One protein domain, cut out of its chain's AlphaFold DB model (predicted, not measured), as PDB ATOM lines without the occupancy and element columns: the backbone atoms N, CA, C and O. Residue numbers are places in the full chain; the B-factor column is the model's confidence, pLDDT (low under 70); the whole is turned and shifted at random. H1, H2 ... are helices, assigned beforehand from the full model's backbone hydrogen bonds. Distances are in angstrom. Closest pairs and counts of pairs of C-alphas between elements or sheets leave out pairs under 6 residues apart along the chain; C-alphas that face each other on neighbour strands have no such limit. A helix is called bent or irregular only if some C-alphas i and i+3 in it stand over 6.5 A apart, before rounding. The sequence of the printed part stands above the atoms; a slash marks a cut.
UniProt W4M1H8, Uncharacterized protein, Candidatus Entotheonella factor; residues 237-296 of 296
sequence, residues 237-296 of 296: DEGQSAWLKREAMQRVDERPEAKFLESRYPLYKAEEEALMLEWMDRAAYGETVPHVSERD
ATOM      1  N   ASP A 237       3.258 134.212  73.176       89.56
ATOM      2  CA  ASP A 237       4.690 134.376  73.394       89.56
ATOM      3  C   ASP A 237       5.451 133.041  73.205       89.56
ATOM      4  O   ASP A 237       4.877 131.964  72.974       89.56
ATOM      5  N   GLU A 238       6.784 133.103  73.265       88.19
ATOM      6  CA  GLU A 238       7.637 131.923  73.088       88.19
ATOM      7  C   GLU A 238       7.406 130.862  74.175       88.19
ATOM      8  O   GLU A 238       7.471 129.663  73.887       88.19
ATOM      9  N   GLY A 239       7.098 131.266  75.411       88.50
ATOM     10  CA  GLY A 239       6.911 130.337  76.520       88.50
ATOM     11  C   GLY A 239       5.548 129.651  76.522       88.50
ATOM     12  O   GLY A 239       5.462 128.480  76.887       88.50
ATOM     13  N   GLN A 240       4.497 130.315  76.054       89.12
ATOM     14  CA  GLN A 240       3.181 129.731  75.791       89.12
ATOM     15  C   GLN A 240       3.237 128.769  74.603       89.12
ATOM     16  O   GLN A 240       2.700 127.661  74.659       89.12
ATOM     17  N   SER A 241       3.969 129.142  73.550       88.25
ATOM     18  CA  SER A 241       4.212 128.271  72.395       88.25
ATOM     19  C   SER A 241       4.989 127.008  72.787       88.25
ATOM     20  O   SER A 241       4.674 125.904  72.337       88.25
ATOM     21  N   ALA A 242       5.997 127.144  73.655       88.31
ATOM     22  CA  ALA A 242       6.744 126.012  74.199       88.31
ATOM     23  C   ALA A 242       5.884 125.133  75.121       88.31
ATOM     24  O   ALA A 242       6.052 123.909  75.123       88.31
ATOM     25  N   TRP A 243       4.952 125.732  75.871       92.75
ATOM     26  CA  TRP A 243       4.042 124.999  76.749       92.75
ATOM     27  C   TRP A 243       3.114 124.094  75.939       92.75
ATOM     28  O   TRP A 243       3.061 122.898  76.216       92.75
ATOM     29  N   LEU A 244       2.483 124.620  74.881       89.88
ATOM     30  CA  LEU A 244       1.600 123.843  73.999       89.88
ATOM     31  C   LEU A 244       2.309 122.623  73.399       89.88
ATOM     32  O   LEU A 244       1.756 121.526  73.389       89.88
ATOM     33  N   LYS A 245       3.561 122.789  72.955       89.44
ATOM     34  CA  LYS A 245       4.371 121.686  72.415       89.44
ATOM     35  C   LYS A 245       4.694 120.633  73.467       89.44
ATOM     36  O   LYS A 245       4.591 119.440  73.190       89.44
ATOM     37  N   ARG A 246       5.083 121.060  74.672       89.62
ATOM     38  CA  ARG A 246       5.402 120.146  75.775       89.62
ATOM     39  C   ARG A 246       4.162 119.372  76.226       89.62
ATOM     40  O   ARG A 246       4.249 118.161  76.401       89.62
ATOM     41  N   GLU A 247       3.026 120.051  76.346       91.06
ATOM     42  CA  GLU A 247       1.736 119.449  76.693       91.06
ATOM     43  C   GLU A 247       1.286 118.436  75.628       91.06
ATOM     44  O   GLU A 247       0.892 117.320  75.960       91.06
ATOM     45  N   ALA A 248       1.422 118.770  74.338       88.88
ATOM     46  CA  ALA A 248       1.109 117.858  73.238       88.88
ATOM     47  C   ALA A 248       1.977 116.593  73.270       88.88
ATOM     48  O   ALA A 248       1.473 115.478  73.122       88.88
ATOM     49  N   MET A 249       3.281 116.755  73.509       87.94
ATOM     50  CA  MET A 249       4.200 115.628  73.668       87.94
ATOM     51  C   MET A 249       3.812 114.754  74.860       87.94
ATOM     52  O   MET A 249       3.725 113.535  74.712       87.94
ATOM     53  N   GLN A 250       3.512 115.367  76.007       88.06
ATOM     54  CA  GLN A 250       3.115 114.654  77.215       88.06
ATOM     55  C   GLN A 250       1.822 113.849  77.004       88.06
ATOM     56  O   GLN A 250       1.803 112.651  77.288       88.06
ATOM     57  N   ARG A 251       0.776 114.454  76.420       88.75
ATOM     58  CA  ARG A 251      -0.496 113.768  76.122       88.75
ATOM     59  C   ARG A 251      -0.320 112.581  75.179       88.75
ATOM     60  O   ARG A 251      -1.002 111.571  75.337       88.75
ATOM     61  N   VAL A 252       0.570 112.680  74.191       86.50
ATOM     62  CA  VAL A 252       0.865 111.564  73.278       86.50
ATOM     63  C   VAL A 252       1.691 110.481  73.972       86.50
ATOM     64  O   VAL A 252       1.404 109.302  73.777       86.50
ATOM     65  N   ASP A 253       2.675 110.837  74.798       85.19
ATOM     66  CA  ASP A 253       3.512 109.867  75.521       85.19
ATOM     67  C   ASP A 253       2.741 109.091  76.604       85.19
ATOM     68  O   ASP A 253       3.064 107.932  76.893       85.19
ATOM     69  N   GLU A 254       1.686 109.686  77.163       86.75
ATOM     70  CA  GLU A 254       0.756 109.026  78.085       86.75
ATOM     71  C   GLU A 254      -0.122 107.967  77.388       86.75
ATOM     72  O   GLU A 254      -0.634 107.055  78.047       86.75
ATOM     73  N   ARG A 255      -0.258 108.006  76.051       85.19
ATOM     74  CA  ARG A 255      -1.056 107.023  75.303       85.19
ATOM     75  C   ARG A 255      -0.328 105.675  75.225       85.19
ATOM     76  O   ARG A 255       0.811 105.604  74.758       85.19
ATOM     77  N   PRO A 256      -0.986 104.560  75.592       75.25
ATOM     78  CA  PRO A 256      -0.365 103.235  75.547       75.25
ATOM     79  C   PRO A 256       0.011 102.802  74.121       75.25
ATOM     80  O   PRO A 256       1.006 102.104  73.938       75.25
ATOM     81  N   GLU A 257      -0.736 103.260  73.115       74.75
ATOM     82  CA  GLU A 257      -0.542 102.940  71.694       74.75
ATOM     83  C   GLU A 257       0.691 103.628  71.084       74.75
ATOM     84  O   GLU A 257       1.339 103.076  70.196       74.75
ATOM     85  N   ALA A 258       1.090 104.793  71.609       69.12
ATOM     86  CA  ALA A 258       2.239 105.548  71.107       69.12
ATOM     87  C   ALA A 258       3.590 104.876  71.424       69.12
ATOM     88  O   ALA A 258       4.607 105.168  70.787       69.12
ATOM     89  N   LYS A 259       3.620 103.942  72.387       67.75
ATOM     90  CA  LYS A 259       4.843 103.260  72.845       67.75
ATOM     91  C   LYS A 259       5.466 102.338  71.794       67.75
ATOM     92  O   LYS A 259       6.663 102.084  71.877       67.75
ATOM     93  N   PHE A 260       4.681 101.889  70.817       70.31
ATOM     94  CA  PHE A 260       5.077 100.877  69.831       70.31
ATOM     95  C   PHE A 260       5.362 101.444  68.430       70.31
ATOM     96  O   PHE A 260       5.613 100.678  67.504       70.31
ATOM     97  N   LEU A 261       5.321 102.768  68.260       74.12
ATOM     98  CA  LEU A 261       5.538 103.420  66.968       74.12
ATOM     99  C   LEU A 261       7.013 103.760  66.740       74.12
ATOM    100  O   LEU A 261       7.670 104.312  67.623       74.12
ATOM    101  N   GLU A 262       7.504 103.502  65.525       73.31
ATOM    102  CA  GLU A 262       8.870 103.845  65.091       73.31
ATOM    103  C   GLU A 262       9.114 105.364  65.036       73.31
ATOM    104  O   GLU A 262      10.239 105.821  65.226       73.31
ATOM    105  N   SER A 263       8.064 106.165  64.816       78.06
ATOM    106  CA  SER A 263       8.117 107.628  64.872       78.06
ATOM    107  C   SER A 263       6.839 108.203  65.477       78.06
ATOM    108  O   SER A 263       5.740 107.974  64.975       78.06
ATOM    109  N   ARG A 264       6.986 108.985  66.553       81.75
ATOM    110  CA  ARG A 264       5.879 109.666  67.257       81.75
ATOM    111  C   ARG A 264       5.636 111.094  66.770       81.75
ATOM    112  O   ARG A 264       4.639 111.708  67.132       81.75
ATOM    113  N   TYR A 265       6.514 111.618  65.916       82.62
ATOM    114  CA  TYR A 265       6.466 113.009  65.462       82.62
ATOM    115  C   TYR A 265       5.152 113.407  64.756       82.62
ATOM    116  O   TYR A 265       4.628 114.474  65.073       82.62
ATOM    117  N   PRO A 266       4.554 112.580  63.870       86.00
ATOM    118  CA  PRO A 266       3.254 112.904  63.275       86.00
ATOM    119  C   PRO A 266       2.130 113.010  64.313       86.00
ATOM    120  O   PRO A 266       1.243 113.846  64.166       86.00
ATOM    121  N   LEU A 267       2.190 112.202  65.378       84.81
ATOM    122  CA  LEU A 267       1.218 112.251  66.470       84.81
ATOM    123  C   LEU A 267       1.401 113.495  67.332       84.81
ATOM    124  O   LEU A 267       0.409 114.128  67.671       84.81
ATOM    125  N   TYR A 268       2.644 113.879  67.637       86.88
ATOM    126  CA  TYR A 268       2.913 115.128  68.353       86.88
ATOM    127  C   TYR A 268       2.382 116.337  67.585       86.88
ATOM    128  O   TYR A 268       1.727 117.182  68.180       86.88
ATOM    129  N   LYS A 269       2.589 116.388  66.262       87.12
ATOM    130  CA  LYS A 269       2.043 117.464  65.428       87.12
ATOM    131  C   LYS A 269       0.516 117.482  65.401       87.12
ATOM    132  O   LYS A 269      -0.066 118.550  65.529       87.12
ATOM    133  N   ALA A 270      -0.128 116.328  65.239       88.25
ATOM    134  CA  ALA A 270      -1.587 116.251  65.237       88.25
ATOM    135  C   ALA A 270      -2.183 116.668  66.594       88.25
ATOM    136  O   ALA A 270      -3.182 117.382  66.641       88.25
ATOM    137  N   GLU A 271      -1.546 116.263  67.696       90.12
ATOM    138  CA  GLU A 271      -1.975 116.641  69.041       90.12
ATOM    139  C   GLU A 271      -1.713 118.122  69.336       90.12
ATOM    140  O   GLU A 271      -2.555 118.774  69.943       90.12
ATOM    141  N   GLU A 272      -0.587 118.674  68.874       89.25
ATOM    142  CA  GLU A 272      -0.292 120.110  68.949       89.25
ATOM    143  C   GLU A 272      -1.380 120.913  68.226       89.25
ATOM    144  O   GLU A 272      -1.872 121.903  68.761       89.25
ATOM    145  N   GLU A 273      -1.822 120.470  67.044       88.31
ATOM    146  CA  GLU A 273      -2.930 121.099  66.319       88.31
ATOM    147  C   GLU A 273      -4.269 120.996  67.051       88.31
ATOM    148  O   GLU A 273      -4.993 121.991  67.125       88.31
ATOM    149  N   ALA A 274      -4.579 119.844  67.647       89.25
ATOM    150  CA  ALA A 274      -5.784 119.672  68.455       89.25
ATOM    151  C   ALA A 274      -5.779 120.578  69.700       89.25
ATOM    152  O   ALA A 274      -6.770 121.251  69.982       89.25
ATOM    153  N   LEU A 275      -4.646 120.653  70.404       90.81
ATOM    154  CA  LEU A 275      -4.439 121.540  71.548       90.81
ATOM    155  C   LEU A 275      -4.525 123.016  71.158       90.81
ATOM    156  O   LEU A 275      -5.114 123.804  71.893       90.81
ATOM    157  N   MET A 276      -3.973 123.405  70.006       88.62
ATOM    158  CA  MET A 276      -4.104 124.772  69.499       88.62
ATOM    159  C   MET A 276      -5.570 125.141  69.266       88.62
ATOM    160  O   MET A 276      -5.983 126.217  69.684       88.62
ATOM    161  N   LEU A 277      -6.365 124.261  68.651       89.38
ATOM    162  CA  LEU A 277      -7.797 124.501  68.442       89.38
ATOM    163  C   LEU A 277      -8.566 124.586  69.769       89.38
ATOM    164  O   LEU A 277      -9.399 125.475  69.935       89.38
ATOM    165  N   GLU A 278      -8.254 123.709  70.726       90.75
ATOM    166  CA  GLU A 278      -8.831 123.731  72.075       90.75
ATOM    167  C   GLU A 278      -8.551 125.070  72.779       90.75
ATOM    168  O   GLU A 278      -9.455 125.697  73.333       90.75
ATOM    169  N   TRP A 279      -7.306 125.544  72.728       91.75
ATOM    170  CA  TRP A 279      -6.915 126.803  73.358       91.75
ATOM    171  C   TRP A 279      -7.379 128.045  72.600       91.75
ATOM    172  O   TRP A 279      -7.630 129.064  73.237       91.75
ATOM    173  N   MET A 280      -7.557 127.971  71.278       89.19
ATOM    174  CA  MET A 280      -8.220 129.024  70.505       89.19
ATOM    175  C   MET A 280      -9.663 129.237  70.974       89.19
ATOM    176  O   MET A 280     -10.085 130.383  71.128       89.19
ATOM    177  N   ASP A 281     -10.401 128.153  71.230       88.94
ATOM    178  CA  ASP A 281     -11.770 128.230  71.747       88.94
ATOM    179  C   ASP A 281     -11.786 128.803  73.171       88.94
ATOM    180  O   ASP A 281     -12.469 129.786  73.444       88.94
ATOM    181  N   ARG A 282     -10.930 128.299  74.068       89.62
ATOM    182  CA  ARG A 282     -10.799 128.833  75.439       89.62
ATOM    183  C   ARG A 282     -10.391 130.309  75.476       89.62
ATOM    184  O   ARG A 282     -10.913 131.073  76.289       89.62
ATOM    185  N   ALA A 283      -9.516 130.741  74.570       87.25
ATOM    186  CA  ALA A 283      -9.129 132.143  74.439       87.25
ATOM    187  C   ALA A 283     -10.296 133.037  73.991       87.25
ATOM    188  O   ALA A 283     -10.379 134.188  74.421       87.25
ATOM    189  N   ALA A 284     -11.247 132.514  73.205       84.56
ATOM    190  CA  ALA A 284     -12.484 133.228  72.882       84.56
ATOM    191  C   ALA A 284     -13.365 133.475  74.124       84.56
ATOM    192  O   ALA A 284     -14.086 134.472  74.170       84.56
ATOM    193  N   TYR A 285     -13.254 132.628  75.153       86.31
ATOM    194  CA  TYR A 285     -13.891 132.815  76.464       86.31
ATOM    195  C   TYR A 285     -13.050 133.643  77.454       86.31
ATOM    196  O   TYR A 285     -13.467 133.846  78.594       86.31
ATOM    197  N   GLY A 286     -11.897 134.170  77.026       83.50
ATOM    198  CA  GLY A 286     -11.033 135.032  77.835       83.50
ATOM    199  C   GLY A 286      -9.993 134.300  78.686       83.50
ATOM    200  O   GLY A 286      -9.367 134.930  79.537       83.50
ATOM    201  N   GLU A 287      -9.788 132.996  78.478       87.81
ATOM    202  CA  GLU A 287      -8.694 132.257  79.116       87.81
ATOM    203  C   GLU A 287      -7.351 132.517  78.412       87.81
ATOM    204  O   GLU A 287      -7.286 132.761  77.208       87.81
ATOM    205  N   THR A 288      -6.251 132.439  79.160       86.44
ATOM    206  CA  THR A 288      -4.893 132.626  78.630       86.44
ATOM    207  C   THR A 288      -4.117 131.319  78.645       86.44
ATOM    208  O   THR A 288      -4.153 130.600  79.646       86.44
ATOM    209  N   VAL A 289      -3.361 131.052  77.578       87.62
ATOM    210  CA  VAL A 289      -2.487 129.874  77.504       87.62
ATOM    211  C   VAL A 289      -1.453 129.923  78.640       87.62
ATOM    212  O   VAL A 289      -0.849 130.980  78.866       87.62
ATOM    213  N   PRO A 290      -1.229 128.813  79.367       87.56
ATOM    214  CA  PRO A 290      -0.217 128.745  80.400       87.56
ATOM    215  C   PRO A 290       1.167 128.962  79.807       87.56
ATOM    216  O   PRO A 290       1.497 128.475  78.728       87.56
ATOM    217  N   HIS A 291       1.998 129.680  80.543       84.62
ATOM    218  CA  HIS A 291       3.391 129.857  80.182       84.62
ATOM    219  C   HIS A 291       4.203 128.686  80.744       84.62
ATOM    220  O   HIS A 291       3.945 128.240  81.870       84.62
ATOM    221  N   VAL A 292       5.231 128.216  80.027       78.69
ATOM    222  CA  VAL A 292       6.275 127.420  80.685       78.69
ATOM    223  C   VAL A 292       6.879 128.317  81.758       78.69
ATOM    224  O   VAL A 292       7.541 129.307  81.454       78.69
ATOM    225  N   SER A 293       6.588 128.019  83.021       57.62
ATOM    226  CA  SER A 293       7.324 128.624  84.122       57.62
ATOM    227  C   SER A 293       8.734 128.057  84.054       57.62
ATOM    228  O   SER A 293       8.891 126.834  84.069       57.62
ATOM    229  N   GLU A 294       9.745 128.921  83.966       45.56
ATOM    230  CA  GLU A 294      11.098 128.556  84.377       45.56
ATOM    231  C   GLU A 294      11.006 128.135  85.849       45.56
ATOM    232  O   GLU A 294      10.954 128.952  86.763       45.56
ATOM    233  N   ARG A 295      10.840 126.836  86.075       38.69
ATOM    234  CA  ARG A 295      11.180 126.190  87.331       38.69
ATOM    235  C   ARG A 295      12.389 125.328  87.020       38.69
ATOM    236  O   ARG A 295      12.244 124.350  86.290       38.69
ATOM    237  N   ASP A 296      13.522 125.839  87.500       37.22
ATOM    238  CA  ASP A 296      14.773 125.180  87.898       37.22
ATOM    239  C   ASP A 296      14.910 123.678  87.598       37.22
ATOM    240  O   ASP A 296      14.081 122.879  88.097       37.22
TER     241      ASP A 296
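Overview. This is residues 237 to 296 of the 296 residues of an uncharacterized protein of Candidatus Entotheonella factor (UniProt W4M1H8). Two helices, H1 and the longer H3, cross steeply as an uneven X, with H3 packed on H1 through residues 267 to 276 alone. A turn holding the short helix H2 joins them at one end, and at the other end the unnamed tail, residues 285 to 296, folds back from the end of H3 across the beginning of H1. The end of H3 and the bend after it, residues 281 to 286, stick out. The printed part has 60 residues with three named helices, in the order H1, H2, H3, and no named strand; the class is all helix. The whole is only just loose, close to compact, with a radius of gyration of the C-alphas of 12.8 A, and its outline is flat, spanning 38 by 31 by 16 A.

Arrangement. The longest helix is H3, residues 265 to 284. It touches H1, residues 238 to 253, with residues 267 to 276 alone. Their closest C-alphas are those of Ala 248 and Glu 272, 5.0 A apart. The two helices run opposite ways at a steep tilt of 56 degrees, and their centres are 9.4 A apart. H2, residues 256 to 260, touches no helix. It is close to H1 but not clearly touching, the closest C-alphas being those of Val 252 and Ala 258 at 6.5 A. H2 and H3 are only just apart, with their closest C-alphas at 8.2 A. Every O i to N i+4 pair is within hydrogen-bond range in H1 and H3; in H2 it is 0 of 1, and of its O i to N i+3 pairs 0 of 2.

Along the chain. H3 runs from Tyr 265 to Ala 284, 28.7 A from first to last C-alpha, and ends at C-alpha 284 at (-12.484, 133.228, 72.882). H1 runs from Glu 238, with its C-alpha at (7.637, 131.923, 73.088), to Asp 253, with its C-alpha at (3.512, 109.867, 75.521), a length of 22.6 A. H2 goes from Pro 256 to Phe 260, 8.2 A; it is neither bent nor irregular, but only just: C-alphas 257 and 260 are 6.3 A apart.

Size, cuts and confidence. The two C-alphas farthest apart are those of Glu 262 and Gly 286, at 39.1 A. The first and last printed C-alphas, those of Asp 237 and Asp 296, are 19.9 A apart, and Asp 296 is the chain's last residue. The printed part has no cut. The links from H1 to H2, of 2 residues, and from H2 to H3, of 4 residues, are tight. Residues 281 to 286, of which 281 to 284 belong to H3, stand free. The C-alphas of residues 285 to 296, a stretch with no named element, lie 11 to 21 A from the mean of the C-alphas. The mean pLDDT of the printed part is 82.9, and residues 258 to 259 and 293 to 296 are under 70.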